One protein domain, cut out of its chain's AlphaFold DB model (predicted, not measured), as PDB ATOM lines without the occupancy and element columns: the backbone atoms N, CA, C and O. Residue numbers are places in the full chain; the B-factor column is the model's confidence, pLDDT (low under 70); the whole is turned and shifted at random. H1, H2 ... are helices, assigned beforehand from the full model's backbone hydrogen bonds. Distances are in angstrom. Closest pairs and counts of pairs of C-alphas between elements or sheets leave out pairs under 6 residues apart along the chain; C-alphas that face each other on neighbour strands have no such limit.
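AT A GLANCE: This is residues 575 to 685 of the 963 residues of an uncharacterized protein of bacterium HR10 (UniProt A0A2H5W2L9). An elongated body of short helices and long loops, with H1 crossing H3 at one end, H2 near the middle packed on H5, and little H6 beyond H5 at the other end. H4 runs between H3 and H5, making a helical hairpin with H3 and a corner with H5. The printed part has 111 residues with six named helices, H1 to H6 in chain order, and no named strand; the class is all helix, with 55 residues, under half, in named elements. It is compact, with a radius of gyration of the C-alphas of 13.9 A and spans of 42 by 25 by 20 A.

HOW THE PARTS SIT: H1, residues 575 to 590, touches H3, residues 632 to 640, with residues 578 to 585 alone, about perpendicular at 76 degrees; their closest C-alphas, Gln 582 and Leu 638, are 5.7 A apart. The hub H5, residues 654 to 661, touches H2, residues 608 to 614, closest at C-alphas Ala 613 and Tyr 656, 4.9 A, opposite ways at a shallow tilt of 33 degrees, only just short of steep. H4, residues 643 to 652, forms a hairpin with H3, closest at C-alphas His 637 and Leu 646, 6.4 A. H4 and H5 only just touch, with 3 pairs of C-alphas within 8 A, only at the corner, closest at C-alphas Leu 650 and Tyr 656, 5.3 A. H6, residues 666 to 670, only just touches H5 with 3 such pairs, closest at C-alphas Cys 658 and Cys 668, 5.3 A. H1 and H6 are apart. Every O i to N i+4 pair is within hydrogen-bond range in H1, H2, H3, H4 and H6; in H5, 3 of 4 are.

IN THESE COORDINATES: H1 begins at C-alpha 575 (8.020, 60.895, -44.915) and measures 23.0 A; H4 measures 14.3 A and H3 12.0 A. H6 ends at C-alpha 670 (0.617, 31.989, -46.594).

THE WHOLE: The C-alphas farthest apart, Ala 590 and Ala 666, are 42.4 A apart. The printed part has no cut; the links H1 to H2 and H2 to H3 are long, 17 residues each. No printed residue is under 70 in pLDDT.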
ATOM      1  N   LEU A 575       7.030  59.816 -44.921       98.25
ATOM      2  CA  LEU A 575       8.020  60.895 -44.915       98.25
ATOM      3  C   LEU A 575       8.189  61.496 -43.513       98.25
ATOM      4  O   LEU A 575       9.316  61.691 -43.061       98.25
ATOM      5  N   GLN A 576       7.086  61.745 -42.805       98.06
ATOM      6  CA  GLN A 576       7.145  62.283 -41.448       98.06
ATOM      7  C   GLN A 576       7.756  61.272 -40.471       98.06
ATOM      8  O   GLN A 576       8.588  61.641 -39.644       98.06
ATOM      9  N   GLU A 577       7.397  59.996 -40.605       97.88
ATOM     10  CA  GLU A 577       7.993  58.905 -39.831       97.88
ATOM     11  C   GLU A 577       9.517  58.826 -40.033       97.88
ATOM     12  O   GLU A 577      10.282  58.662 -39.083       97.88
ATOM     13  N   PHE A 578       9.985  58.989 -41.270       98.44
ATOM     14  CA  PHE A 578      11.405  58.988 -41.599       98.44
ATOM     15  C   PHE A 578      12.149  60.164 -40.946       98.44
ATOM     16  O   PHE A 578      13.221  59.972 -40.372       98.44
ATOM     17  N   LEU A 579      11.575  61.370 -40.983       98.19
ATOM     18  CA  LEU A 579      12.137  62.554 -40.314       98.19
ATOM     19  C   LEU A 579      12.196  62.361 -38.789       98.19
ATOM     20  O   LEU A 579      13.190  62.704 -38.144       98.19
ATOM     21  N   ASN A 580      11.158  61.754 -38.212       98.31
ATOM     22  CA  ASN A 580      11.124  61.375 -36.802       98.31
ATOM     23  C   ASN A 580      12.230  60.357 -36.467       98.31
ATOM     24  O   ASN A 580      12.934  60.509 -35.467       98.31
ATOM     25  N   ALA A 581      12.453  59.361 -37.327       98.31
ATOM     26  CA  ALA A 581      13.528  58.387 -37.164       98.31
ATOM     27  C   ALA A 581      14.922  59.027 -37.265       98.31
ATOM     28  O   ALA A 581      15.809  58.666 -36.491       98.31
ATOM     29  N   GLN A 582      15.127  60.017 -38.144       98.06
ATOM     30  CA  GLN A 582      16.374  60.795 -38.184       98.06
ATOM     31  C   GLN A 582      16.611  61.549 -36.868       98.06
ATOM     32  O   GLN A 582      17.726  61.530 -36.345       98.06
ATOM     33  N   ARG A 583      15.565  62.166 -36.301       97.38
ATOM     34  CA  ARG A 583      15.645  62.834 -34.992       97.38
ATOM     35  C   ARG A 583      16.022  61.847 -33.888       97.38
ATOM     36  O   ARG A 583      16.957  62.107 -33.132       97.38
ATOM     37  N   ASN A 584      15.345  60.702 -33.822       98.25
ATOM     38  CA  ASN A 584      15.645  59.671 -32.830       98.25
ATOM     39  C   ASN A 584      17.070  59.126 -32.982       98.25
ATOM     40  O   ASN A 584      17.745  58.925 -31.973       98.25
ATOM     41  N   LEU A 585      17.539  58.926 -34.220       98.00
ATOM     42  CA  LEU A 585      18.904  58.498 -34.521       98.00
ATOM     43  C   LEU A 585      19.939  59.488 -33.983       98.00
ATOM     44  O   LEU A 585      20.894  59.062 -33.340       98.00
ATOM     45  N   ALA A 586      19.742  60.787 -34.219       97.25
ATOM     46  CA  ALA A 586      20.650  61.825 -33.740       97.25
ATOM     47  C   ALA A 586      20.716  61.858 -32.203       97.25
ATOM     48  O   ALA A 586      21.807  61.886 -31.636       97.25
ATOM     49  N   ILE A 587      19.563  61.775 -31.528       97.81
ATOM     50  CA  ILE A 587      19.489  61.740 -30.057       97.81
ATOM     51  C   ILE A 587      20.176  60.486 -29.501       97.81
ATOM     52  O   ILE A 587      20.971  60.574 -28.568       97.81
ATOM     53  N   ASN A 588      19.927  59.317 -30.095       97.31
ATOM     54  CA  ASN A 588      20.572  58.073 -29.674       97.31
ATOM     55  C   ASN A 588      22.086  58.103 -29.902       97.31
ATOM     56  O   ASN A 588      22.833  57.639 -29.047       97.31
ATOM     57  N   GLN A 589      22.549  58.668 -31.018       96.12
ATOM     58  CA  GLN A 589      23.977  58.800 -31.309       96.12
ATOM     59  C   GLN A 589      24.670  59.743 -30.328       96.12
ATOM     60  O   GLN A 589      25.768  59.426 -29.874       96.12
ATOM     61  N   ALA A 590      24.015  60.840 -29.935       95.62
ATOM     62  CA  ALA A 590      24.499  61.706 -28.860       95.62
ATOM     63  C   ALA A 590      24.601  60.961 -27.513       95.62
ATOM     64  O   ALA A 590      25.472  61.269 -26.705       95.62
ATOM     65  N   ALA A 591      23.769  59.937 -27.302       93.75
ATOM     66  CA  ALA A 591      23.828  59.025 -26.160       93.75
ATOM     67  C   ALA A 591      24.721  57.778 -26.386       93.75
ATOM     68  O   ALA A 591      24.650  56.826 -25.611       93.75
ATOM     69  N   GLY A 592      25.540  57.739 -27.446       94.62
ATOM     70  CA  GLY A 592      26.469  56.636 -27.733       94.62
ATOM     71  C   GLY A 592      25.835  55.371 -28.332       94.62
ATOM     72  O   GLY A 592      26.493  54.336 -28.425       94.62
ATOM     73  N   VAL A 593      24.571  55.425 -28.761       94.50
ATOM     74  CA  VAL A 593      23.820  54.283 -29.305       94.50
ATOM     75  C   VAL A 593      23.567  54.467 -30.803       94.50
ATOM     76  O   VAL A 593      22.917  55.415 -31.236       94.50
ATOM     77  N   ASN A 594      24.008  53.515 -31.632       95.00
ATOM     78  CA  ASN A 594      23.758  53.547 -33.077       95.00
ATOM     79  C   ASN A 594      22.427  52.862 -33.443       95.00
ATOM     80  O   ASN A 594      22.403  51.753 -33.977       95.00
ATOM     81  N   SER A 595      21.312  53.515 -33.122       96.06
ATOM     82  CA  SER A 595      19.960  53.041 -33.425       96.06
ATOM     83  C   SER A 595      19.002  54.216 -33.598       96.06
ATOM     84  O   SER A 595      19.222  55.276 -33.024       96.06
ATOM     85  N   PHE A 596      17.916  54.035 -34.345       97.56
ATOM     86  CA  PHE A 596      16.839  55.026 -34.456       97.56
ATOM     87  C   PHE A 596      15.578  54.655 -33.660       97.56
ATOM     88  O   PHE A 596      14.555  55.319 -33.797       97.56
ATOM     89  N   ALA A 597      15.634  53.620 -32.812       96.44
ATOM     90  CA  ALA A 597      14.526  53.260 -31.927       96.44
ATOM     91  C   ALA A 597      14.193  54.392 -30.943       96.44
ATOM     92  O   ALA A 597      15.093  55.073 -30.447       96.44
ATOM     93  N   ASN A 598      12.912  54.542 -30.603       95.94
ATOM     94  CA  ASN A 598      12.510  55.364 -29.467       95.94
ATOM     95  C   ASN A 598      12.880  54.639 -28.160       95.94
ATOM     96  O   ASN A 598      12.399  53.539 -27.898       95.94
ATOM     97  N   ARG A 599      13.757  55.241 -27.354       93.44
ATOM     98  CA  ARG A 599      14.242  54.714 -26.067       93.44
ATOM     99  C   ARG A 599      13.719  55.525 -24.878       93.44
ATOM    100  O   ARG A 599      14.205  55.339 -23.766       93.44
ATOM    101  N   GLY A 600      12.769  56.433 -25.113       93.50
ATOM    102  CA  GLY A 600      12.230  57.330 -24.092       93.50
ATOM    103  C   GLY A 600      13.181  58.461 -23.692       93.50
ATOM    104  O   GLY A 600      12.984  59.071 -22.644       93.50
ATOM    105  N   LEU A 601      14.215  58.747 -24.491       94.06
ATOM    106  CA  LEU A 601      15.095  59.888 -24.237       94.06
ATOM    107  C   LEU A 601      14.364  61.209 -24.556       94.06
ATOM    108  O   LEU A 601      13.554  61.243 -25.490       94.06
ATOM    109  N   PRO A 602      14.655  62.312 -23.840       94.56
ATOM    110  CA  PRO A 602      14.041  63.610 -24.112       94.56
ATOM    111  C   PRO A 602      14.150  64.022 -25.588       94.56
ATOM    112  O   PRO A 602      15.227  63.981 -26.180       94.56
ATOM    113  N   GLY A 603      13.022  64.417 -26.186       92.00
ATOM    114  CA  GLY A 603      12.936  64.836 -27.590       92.00
ATOM    115  C   GLY A 603      12.750  63.704 -28.608       92.00
ATOM    116  O   GLY A 603      12.500  63.997 -29.782       92.00
ATOM    117  N   GLN A 604      12.832  62.436 -28.187       96.19
ATOM    118  CA  GLN A 604      12.449  61.308 -29.035       96.19
ATOM    119  C   GLN A 604      10.936  61.210 -29.178       96.19
ATOM    120  O   GLN A 604      10.171  61.607 -28.299       96.19
ATOM    121  N   VAL A 605      10.511  60.656 -30.306       96.94
ATOM    122  CA  VAL A 605       9.101  60.440 -30.629       96.94
ATOM    123  C   VAL A 605       8.857  58.972 -30.995       96.94
ATOM    124  O   VAL A 605       9.771  58.328 -31.516       96.94
ATOM    125  N   PRO A 606       7.660  58.416 -30.734       96.44
ATOM    126  CA  PRO A 606       7.301  57.070 -31.181       96.44
ATOM    127  C   PRO A 606       7.420  56.911 -32.698       96.44
ATOM    128  O   PRO A 606       7.214  57.873 -33.441       96.44
ATOM    129  N   LEU A 607       7.737  55.692 -33.141       97.44
ATOM    130  CA  LEU A 607       7.876  55.348 -34.556       97.44
ATOM    131  C   LEU A 607       6.936  54.181 -34.904       97.44
ATOM    132  O   LEU A 607       7.412  53.070 -35.153       97.44
ATOM    133  N   PRO A 608       5.606  54.392 -34.899       96.75
ATOM    134  CA  PRO A 608       4.618  53.319 -35.007       96.75
ATOM    135  C   PRO A 608       4.745  52.471 -36.280       96.75
ATOM    136  O   PRO A 608       4.463  51.273 -36.252       96.75
ATOM    137  N   LEU A 609       5.195  53.047 -37.397       96.94
ATOM    138  CA  LEU A 609       5.347  52.303 -38.645       96.94
ATOM    139  C   LEU A 609       6.591  51.423 -38.598       96.94
ATOM    140  O   LEU A 609       6.528  50.256 -38.981       96.94
ATOM    141  N   PHE A 610       7.709  51.940 -38.090       97.81
ATOM    142  CA  PHE A 610       8.912  51.128 -37.898       97.81
ATOM    143  C   PHE A 610       8.724  50.074 -36.804       97.81
ATOM    144  O   PHE A 610       9.169  48.938 -36.962       97.81
ATOM    145  N   GLU A 611       8.006  50.402 -35.732       96.25
ATOM    146  CA  GLU A 611       7.593  49.454 -34.697       96.25
ATOM    147  C   GLU A 611       6.714  48.353 -35.294       96.25
ATOM    148  O   GLU A 611       6.940  47.176 -35.021       96.25
ATOM    149  N   ALA A 612       5.780  48.692 -36.183       96.25
ATOM    150  CA  ALA A 612       4.988  47.698 -36.895       96.25
ATOM    151  C   ALA A 612       5.815  46.882 -37.897       96.25
ATOM    152  O   ALA A 612       5.548  45.694 -38.032       96.25
ATOM    153  N   ALA A 613       6.795  47.474 -38.589       96.62
ATOM    154  CA  ALA A 613       7.633  46.794 -39.581       96.62
ATOM    155  C   ALA A 613       8.704  45.882 -38.960       96.62
ATOM    156  O   ALA A 613       9.133  44.927 -39.606       96.62
ATOM    157  N   PHE A 614       9.162  46.177 -37.739       97.25
ATOM    158  CA  PHE A 614      10.262  45.461 -37.078       97.25
ATOM    159  C   PHE A 614       9.833  44.692 -35.830       97.25
ATOM    160  O   PHE A 614      10.528  43.764 -35.424       97.25
ATOM    161  N   GLY A 615       8.712  45.062 -35.218       94.56
ATOM    162  CA  GLY A 615       8.179  44.420 -34.025       94.56
ATOM    163  C   GLY A 615       7.623  43.020 -34.282       94.56
ATOM    164  O   GLY A 615       7.643  42.489 -35.398       94.56
ATOM    165  N   ALA A 616       7.141  42.403 -33.206       94.06
ATOM    166  CA  ALA A 616       6.454  41.121 -33.281       94.06
ATOM    167  C   ALA A 616       5.075  41.284 -33.942       94.06
ATOM    168  O   ALA A 616       4.408  42.308 -33.782       94.06
ATOM    169  N   ARG A 617       4.625  40.258 -34.668       93.25
ATOM    170  CA  ARG A 617       3.301  40.220 -35.301       93.25
ATOM    171  C   ARG A 617       2.739  38.806 -35.236       93.25
ATOM    172  O   ARG A 617       3.145  37.939 -36.006       93.25
ATOM    173  N   GLY A 618       1.773  38.593 -34.345       90.19
ATOM    174  CA  GLY A 618       1.183  37.271 -34.144       90.19
ATOM    175  C   GLY A 618       2.247  36.254 -33.726       90.19
ATOM    176  O   GLY A 618       2.956  36.481 -32.752       90.19
ATOM    177  N   SER A 619       2.392  35.164 -34.480       89.75
ATOM    178  CA  SER A 619       3.431  34.143 -34.270       89.75
ATOM    179  C   SER A 619       4.843  34.573 -34.685       89.75
ATOM    180  O   SER A 619       5.804  33.872 -34.373       89.75
ATOM    181  N   GLN A 620       5.001  35.695 -35.394       92.50
ATOM    182  CA  GLN A 620       6.303  36.157 -35.871       92.50
ATOM    183  C   GLN A 620       6.997  37.004 -34.794       92.50
ATOM    184  O   GLN A 620       6.449  38.042 -34.406       92.50
ATOM    185  N   PRO A 621       8.204  36.627 -34.328       93.69
ATOM    186  CA  PRO A 621       8.925  37.401 -33.326       93.69
ATOM    187  C   PRO A 621       9.398  38.750 -33.882       93.69
ATOM    188  O   PRO A 621       9.478  38.964 -35.101       93.69
ATOM    189  N   ALA A 622       9.733  39.663 -32.968       94.56
ATOM    190  CA  ALA A 622      10.387  40.914 -33.321       94.56
ATOM    191  C   ALA A 622      11.735  40.640 -33.999       94.56
ATOM    192  O   ALA A 622      12.444  39.690 -33.658       94.56
ATOM    193  N   LEU A 623      12.084  41.475 -34.973       95.56
ATOM    194  CA  LEU A 623      13.354  41.370 -35.670       95.56
ATOM    195  C   LEU A 623      14.512  41.704 -34.722       95.56
ATOM    196  O   LEU A 623      14.403  42.638 -33.921       95.56
ATOM    197  N   PRO A 624      15.658  41.012 -34.851       93.88
ATOM    198  CA  PRO A 624      16.885  41.431 -34.191       93.88
ATOM    199  C   PRO A 624      17.222  42.880 -34.549       93.88
ATOM    200  O   PRO A 624      16.980  43.322 -35.675       93.88
ATOM    201  N   ALA A 625      17.845  43.611 -33.622       89.38
ATOM    202  CA  ALA A 625      18.153  45.029 -33.815       89.38
ATOM    203  C   ALA A 625      18.905  45.297 -35.133       89.38
ATOM    204  O   ALA A 625      18.537  46.214 -35.864       89.38
ATOM    205  N   GLY A 626      19.882  44.455 -35.493       90.62
ATOM    206  CA  GLY A 626      20.648  44.572 -36.744       90.62
ATOM    207  C   GLY A 626      19.833  44.395 -38.036       90.62
ATOM    208  O   GLY A 626      20.293  44.790 -39.102       90.62
ATOM    209  N   SER A 627      18.615  43.855 -37.956       92.94
ATOM    210  CA  SER A 627      17.666  43.746 -39.074       92.94
ATOM    211  C   SER A 627      16.523  44.765 -38.991       92.94
ATOM    212  O   SER A 627      15.761  44.885 -39.942       92.94
ATOM    213  N   GLY A 628      16.414  45.517 -37.893       94.94
ATOM    214  CA  GLY A 628      15.414  46.567 -37.686       94.94
ATOM    215  C   GLY A 628      16.063  47.906 -37.333       94.94
ATOM    216  O   GLY A 628      16.775  48.504 -38.140       94.94
ATOM    217  N   PHE A 629      15.846  48.378 -36.104       97.25
ATOM    218  CA  PHE A 629      16.247  49.716 -35.646       97.25
ATOM    219  C   PHE A 629      17.760  50.000 -35.576       97.25
ATOM    220  O   PHE A 629      18.151  51.148 -35.360       97.25
ATOM    221  N   ALA A 630      18.616  48.987 -35.698       96.25
ATOM    222  CA  ALA A 630      20.074  49.112 -35.767       96.25
ATOM    223  C   ALA A 630      20.639  48.582 -37.101       96.25
ATOM    224  O   ALA A 630      21.838  48.338 -37.223       96.25
ATOM    225  N   ASN A 631      19.784  48.395 -38.112       97.06
ATOM    226  CA  ASN A 631      20.206  47.981 -39.442       97.06
ATOM    227  C   ASN A 631      21.090  49.061 -40.086       97.06
ATOM    228  O   ASN A 631      20.659  50.201 -40.280       97.06
ATOM    229  N   GLY A 632      22.325  48.694 -40.440       95.88
ATOM    230  CA  GLY A 632      23.307  49.620 -41.010       95.88
ATOM    231  C   GLY A 632      22.849  50.271 -42.318       95.88
ATOM    232  O   GLY A 632      23.098  51.456 -42.528       95.88
ATOM    233  N   THR A 633      22.117  49.543 -43.164       96.00
ATOM    234  CA  THR A 633      21.552  50.069 -44.415       96.00
ATOM    235  C   THR A 633      20.461  51.099 -44.137       96.00
ATOM    236  O   THR A 633      20.493  52.183 -44.713       96.00
ATOM    237  N   PHE A 634      19.539  50.832 -43.207       97.69
ATOM    238  CA  PHE A 634      18.514  51.811 -42.819       97.69
ATOM    239  C   PHE A 634      19.114  53.047 -42.149       97.69
ATOM    240  O   PHE A 634      18.718  54.165 -42.469       97.69
ATOM    241  N   ILE A 635      20.125  52.876 -41.296       97.81
ATOM    242  CA  ILE A 635      20.869  53.997 -40.705       97.81
ATOM    243  C   ILE A 635      21.568  54.821 -41.792       97.81
ATOM    244  O   ILE A 635      21.529  56.049 -41.741       97.81
ATOM    245  N   ASN A 636      22.169  54.180 -42.796       96.56
ATOM    246  CA  ASN A 636      22.761  54.884 -43.932       96.56
ATOM    247  C   ASN A 636      21.703  55.632 -44.748       96.56
ATOM    248  O   ASN A 636      21.935  56.786 -45.104       96.56
ATOM    249  N   HIS A 637      20.525  55.041 -44.971       97.38
ATOM    250  CA  HIS A 637      19.421  55.738 -45.625       97.38
ATOM    251  C   HIS A 637      18.982  56.974 -44.842       97.38
ATOM    252  O   HIS A 637      18.873  58.046 -45.433       97.38
ATOM    253  N   LEU A 638      18.814  56.855 -43.519       97.88
ATOM    254  CA  LEU A 638      18.498  57.973 -42.625       97.88
ATOM    255  C   LEU A 638      19.579  59.057 -42.675       97.88
ATOM    256  O   LEU A 638      19.253  60.227 -42.833       97.88
ATOM    257  N   ARG A 639      20.865  58.701 -42.618       95.75
ATOM    258  CA  ARG A 639      21.974  59.672 -42.715       95.75
ATOM    259  C   ARG A 639      22.014  60.398 -44.058       95.75
ATOM    260  O   ARG A 639      22.317  61.582 -44.105       95.75
ATOM    261  N   GLN A 640      21.716  59.688 -45.142       95.12
ATOM    262  CA  GLN A 640      21.758  60.219 -46.507       95.12
ATOM    263  C   GLN A 640      20.436  60.869 -46.944       95.12
ATOM    264  O   GLN A 640      20.359  61.383 -48.054       95.12
ATOM    265  N   GLY A 641      19.386  60.800 -46.121       96.38
ATOM    266  CA  GLY A 641      18.051  61.301 -46.449       96.38
ATOM    267  C   GLY A 641      17.325  60.542 -47.564       96.38
ATOM    268  O   GLY A 641      16.383  61.063 -48.160       96.38
ATOM    269  N   THR A 642      17.734  59.307 -47.867       97.12
ATOM    270  CA  THR A 642      17.184  58.502 -48.975       97.12
ATOM    271  C   THR A 642      15.908  57.761 -48.567       97.12
ATOM    272  O   THR A 642      15.823  56.532 -48.572       97.12
ATOM    273  N   VAL A 643      14.889  58.538 -48.193       98.12
ATOM    274  CA  VAL A 643      13.578  58.052 -47.729       98.12
ATOM    275  C   VAL A 643      12.883  57.146 -48.743       98.12
ATOM    276  O   VAL A 643      12.267  56.157 -48.350       98.12
ATOM    277  N   GLY A 644      13.021  57.419 -50.040       96.56
ATOM    278  CA  GLY A 644      12.387  56.617 -51.077       96.56
ATOM    279  C   GLY A 644      13.020  55.232 -51.238       96.56
ATOM    280  O   GLY A 644      12.296  54.256 -51.429       96.56
ATOM    281  N   ALA A 645      14.342  55.110 -51.061       96.00
ATOM    282  CA  ALA A 645      15.011  53.807 -51.015       96.00
ATOM    283  C   ALA A 645      14.550  52.976 -49.808       96.00
ATOM    284  O   ALA A 645      14.193  51.809 -49.974       96.00
ATOM    285  N   LEU A 646      14.484  53.588 -48.617       97.81
ATOM    286  CA  LEU A 646      14.022  52.905 -47.406       97.81
ATOM    287  C   LEU A 646      12.565  52.442 -47.562       97.81
ATOM    288  O   LEU A 646      12.268  51.266 -47.347       97.81
ATOM    289  N   ALA A 647      11.672  53.336 -48.002       97.69
ATOM    290  CA  ALA A 647      10.273  53.011 -48.276       97.69
ATOM    291  C   ALA A 647      10.148  51.842 -49.259       97.69
ATOM    292  O   ALA A 647       9.368  50.918 -49.044       97.69
ATOM    293  N   ASN A 648      10.954  51.851 -50.323       95.44
ATOM    294  CA  ASN A 648      10.951  50.802 -51.331       95.44
ATOM    295  C   ASN A 648      11.386  49.446 -50.752       95.44
ATOM    296  O   ASN A 648      10.787  48.422 -51.089       95.44
ATOM    297  N   THR A 649      12.372  49.425 -49.847       95.50
ATOM    298  CA  THR A 649      12.755  48.203 -49.124       95.50
ATOM    299  C   THR A 649      11.604  47.676 -48.268       95.50
ATOM    300  O   THR A 649      11.326  46.477 -48.308       95.50
ATOM    301  N   LEU A 650      10.893  48.545 -47.542       96.44
ATOM    302  CA  LEU A 650       9.731  48.136 -46.743       96.44
ATOM    303  C   LEU A 650       8.552  47.668 -47.609       96.44
ATOM    304  O   LEU A 650       7.813  46.783 -47.193       96.44
ATOM    305  N   ALA A 651       8.387  48.231 -48.807       94.44
ATOM    306  CA  ALA A 651       7.297  47.911 -49.727       94.44
ATOM    307  C   ALA A 651       7.476  46.580 -50.475       94.44
ATOM    308  O   ALA A 651       6.491  45.980 -50.898       94.44
ATOM    309  N   THR A 652       8.719  46.143 -50.697       92.12
ATOM    310  CA  THR A 652       9.031  45.012 -51.595       92.12
ATOM    311  C   THR A 652       9.587  43.786 -50.888       92.12
ATOM    312  O   THR A 652       9.587  42.701 -51.465       92.12
ATOM    313  N   ASN A 653      10.043  43.925 -49.644       93.75
ATOM    314  CA  ASN A 653      10.559  42.812 -48.863       93.75
ATOM    315  C   ASN A 653       9.451  42.220 -47.981       93.75
ATOM    316  O   ASN A 653       8.874  42.913 -47.140       93.75
ATOM    317  N   ASN A 654       9.188  40.924 -48.151       93.69
ATOM    318  CA  ASN A 654       8.133  40.212 -47.430       93.69
ATOM    319  C   ASN A 654       8.297  40.254 -45.898       93.69
ATOM    320  O   ASN A 654       7.292  40.313 -45.194       93.69
ATOM    321  N   ILE A 655       9.525  40.302 -45.367       92.69
ATOM    322  CA  ILE A 655       9.808  40.335 -43.924       92.69
ATOM    323  C   ILE A 655       9.217  41.595 -43.288       92.69
ATOM    324  O   ILE A 655       8.617  41.511 -42.214       92.69
ATOM    325  N   TYR A 656       9.383  42.749 -43.937       96.19
ATOM    326  CA  TYR A 656       8.907  44.035 -43.422       96.19
ATOM    327  C   TYR A 656       7.453  44.288 -43.817       96.19
ATOM    328  O   TYR A 656       6.625  44.605 -42.962       96.19
ATOM    329  N   PHE A 657       7.119  44.089 -45.095       96.69
ATOM    330  CA  PHE A 657       5.784  44.372 -45.616       96.69
ATOM    331  C   PHE A 657       4.709  43.544 -44.908       96.69
ATOM    332  O   PHE A 657       3.695  44.087 -44.469       96.69
ATOM    333  N   CYS A 658       4.945  42.242 -44.706       96.88
ATOM    334  CA  CYS A 658       3.968  41.381 -44.047       96.88
ATOM    335  C   CYS A 658       3.753  41.701 -42.567       96.88
ATOM    336  O   CYS A 658       2.671  41.431 -42.050       96.88
ATOM    337  N   ARG A 659       4.711  42.337 -41.881       96.62
ATOM    338  CA  ARG A 659       4.490  42.832 -40.512       96.62
ATOM    339  C   ARG A 659       3.609  44.082 -40.472       96.62
ATOM    340  O   ARG A 659       2.885  44.271 -39.491       96.62
ATOM    341  N   LEU A 660       3.632  44.894 -41.531       96.44
ATOM    342  CA  LEU A 660       2.798  46.091 -41.670       96.44
ATOM    343  C   LEU A 660       1.334  45.751 -41.971       96.44
ATOM    344  O   LEU A 660       0.443  46.357 -41.377       96.44
ATOM    345  N   VAL A 661       1.086  44.783 -42.859       96.00
ATOM    346  CA  VAL A 661      -0.271  44.465 -43.349       96.00
ATOM    347  C   VAL A 661      -0.883  43.220 -42.698       96.00
ATOM    348  O   VAL A 661      -2.094  43.144 -42.512       96.00
ATOM    349  N   GLY A 662      -0.054  42.267 -42.262       95.62
ATOM    350  CA  GLY A 662      -0.487  41.052 -41.572       95.62
ATOM    351  C   GLY A 662      -1.339  40.106 -42.421       95.62
ATOM    352  O   GLY A 662      -1.267  40.089 -43.650       95.62
ATOM    353  N   SER A 663      -2.154  39.301 -41.739       94.56
ATOM    354  CA  SER A 663      -2.968  38.227 -42.326       94.56
ATOM    355  C   SER A 663      -4.115  38.703 -43.227       94.56
ATOM    356  O   SER A 663      -4.675  37.895 -43.966       94.56
ATOM    357  N   THR A 664      -4.450  40.000 -43.223       90.06
ATOM    358  CA  THR A 664      -5.460  40.583 -44.131       90.06
ATOM    359  C   THR A 664      -5.018  40.515 -45.593       90.06
ATOM    360  O   THR A 664      -5.848  40.551 -46.501       90.06
ATOM    361  N   PHE A 665      -3.712  40.368 -45.832       95.31
ATOM    362  CA  PHE A 665      -3.143  40.105 -47.140       95.31
ATOM    363  C   PHE A 665      -2.831  38.612 -47.289       95.31
ATOM    364  O   PHE A 665      -1.900  38.096 -46.666       95.31
ATOM    365  N   ALA A 666      -3.586  37.916 -48.144       94.06
ATOM    366  CA  ALA A 666      -3.483  36.462 -48.308       94.06
ATOM    367  C   ALA A 666      -2.045  35.942 -48.566       94.06
ATOM    368  O   ALA A 666      -1.675  34.941 -47.947       94.06
ATOM    369  N   PRO A 667      -1.188  36.607 -49.375       95.06
ATOM    370  CA  PRO A 667       0.213  36.200 -49.522       95.06
ATOM    371  C   PRO A 667       1.020  36.224 -48.216       95.06
ATOM    372  O   PRO A 667       1.880  35.373 -48.014       95.06
ATOM    373  N   CYS A 668       0.741  37.154 -47.298       95.62
ATOM    374  CA  CYS A 668       1.408  37.191 -45.995       95.62
ATOM    375  C   CYS A 668       0.879  36.117 -45.044       95.62
ATOM    376  O   CYS A 668       1.666  35.507 -44.321       95.62
ATOM    377  N   ALA A 669      -0.423  35.820 -45.087       94.19
ATOM    378  CA  ALA A 669      -0.984  34.691 -44.347       94.19
ATOM    379  C   ALA A 669      -0.329  33.359 -44.763       94.19
ATOM    380  O   ALA A 669       0.047  32.566 -43.901       94.19
ATOM    381  N   ALA A 670      -0.089  33.161 -46.065       90.88
ATOM    382  CA  ALA A 670       0.617  31.989 -46.594       90.88
ATOM    383  C   ALA A 670       2.087  31.890 -46.136       90.88
ATOM    384  O   ALA A 670       2.637  30.793 -46.073       90.88
ATOM    385  N   LEU A 671       2.713  33.014 -45.766       90.94
ATOM    386  CA  LEU A 671       4.057  33.068 -45.174       90.94
ATOM    387  C   LEU A 671       4.052  32.900 -43.641       90.94
ATOM    388  O   LEU A 671       5.082  33.092 -42.998       90.94
ATOM    389  N   GLY A 672       2.910  32.556 -43.040       90.88
ATOM    390  CA  GLY A 672       2.797  32.285 -41.606       90.88
ATOM    391  C   GLY A 672       2.573  33.521 -40.731       90.88
ATOM    392  O   GLY A 672       2.788  33.449 -39.520       90.88
ATOM    393  N   PHE A 673       2.144  34.652 -41.303       93.81
ATOM    394  CA  PHE A 673       1.665  35.807 -40.537       93.81
ATOM    395  C   PHE A 673       0.180  35.620 -40.208       93.81
ATOM    396  O   PHE A 673      -0.675  35.768 -41.074       93.81
ATOM    397  N   ASN A 674      -0.138  35.292 -38.956       95.06
ATOM    398  CA  ASN A 674      -1.494  34.916 -38.526       95.06
ATOM    399  C   ASN A 674      -2.315  36.053 -37.883       95.06
ATOM    400  O   ASN A 674      -3.510  35.883 -37.661       95.06
ATOM    401  N   ALA A 675      -1.710  37.210 -37.607       95.06
ATOM    402  CA  ALA A 675      -2.389  38.375 -37.037       95.06
ATOM    403  C   ALA A 675      -2.571  39.495 -38.080       95.06
ATOM    404  O   ALA A 675      -1.679  39.680 -38.917       95.06
ATOM    405  N   PRO A 676      -3.669  40.275 -38.027       95.19
ATOM    406  CA  PRO A 676      -3.859  41.425 -38.908       95.19
ATOM    407  C   PRO A 676      -2.832  42.531 -38.609       95.19
ATOM    408  O   PRO A 676      -2.385  42.706 -37.471       95.19
ATOM    409  N   GLY A 677      -2.436  43.268 -39.645       93.06
ATOM    410  CA  GLY A 677      -1.554  44.426 -39.535       93.06
ATOM    411  C   GLY A 677      -2.335  45.744 -39.457       93.06
ATOM    412  O   GLY A 677      -3.487  45.800 -39.888       93.06
ATOM    413  N   PRO A 678      -1.731  46.807 -38.901       94.00
ATOM    414  CA  PRO A 678      -2.391  48.101 -38.720       94.00
ATOM    415  C   PRO A 678      -2.472  48.948 -40.000       94.00
ATOM    416  O   PRO A 678      -3.156  49.969 -39.995       94.00
ATOM    417  N   TYR A 679      -1.785  48.562 -41.082       96.50
ATOM    418  CA  TYR A 679      -1.729  49.335 -42.325       96.50
ATOM    419  C   TYR A 679      -2.426  48.616 -43.493       96.50
ATOM    420  O   TYR A 679      -2.380  47.387 -43.581       96.50
ATOM    421  N   PRO A 680      -3.055  49.362 -44.422       96.31
ATOM    422  CA  PRO A 680      -3.731  48.787 -45.580       96.31
ATOM    423  C   PRO A 680      -2.746  48.153 -46.570       96.31
ATOM    424  O   PRO A 680      -1.603  48.585 -46.708       96.31
ATOM    425  N   ILE A 681      -3.213  47.172 -47.344       95.50
ATOM    426  CA  ILE A 681      -2.361  46.441 -48.296       95.50
ATOM    427  C   ILE A 681      -1.772  47.336 -49.399       95.50
ATOM    428  O   ILE A 681      -0.699  47.049 -49.910       95.50
ATOM    429  N   ASN A 682      -2.420  48.449 -49.750       95.44
ATOM    430  CA  ASN A 682      -1.932  49.397 -50.757       95.44
ATOM    431  C   ASN A 682      -1.146  50.584 -50.154       95.44
ATOM    432  O   ASN A 682      -1.050  51.644 -50.774       95.44
ATOM    433  N   PHE A 683      -0.597  50.436 -48.940       96.25
ATOM    434  CA  PHE A 683       0.046  51.529 -48.197       96.25
ATOM    435  C   PHE A 683       1.184  52.222 -48.968       96.25
ATOM    436  O   PHE A 683       1.274  53.450 -48.978       96.25
ATOM    437  N   PHE A 684       2.047  51.447 -49.635       95.38
ATOM    438  CA  PHE A 684       3.152  51.985 -50.440       95.38
ATOM    439  C   PHE A 684       2.848  52.046 -51.939       95.38
ATOM    440  O   PHE A 684       3.412  52.889 -52.633       95.38
ATOM    441  N   ARG A 685       2.013  51.139 -52.463       94.25
ATOM    442  CA  ARG A 685       1.790  50.940 -53.906       94.25
ATOM    443  C   ARG A 685       0.360  50.485 -54.173       94.25
ATOM    444  O   ARG A 685      -0.213  49.786 -53.347       94.25
TER     445      ARG A 685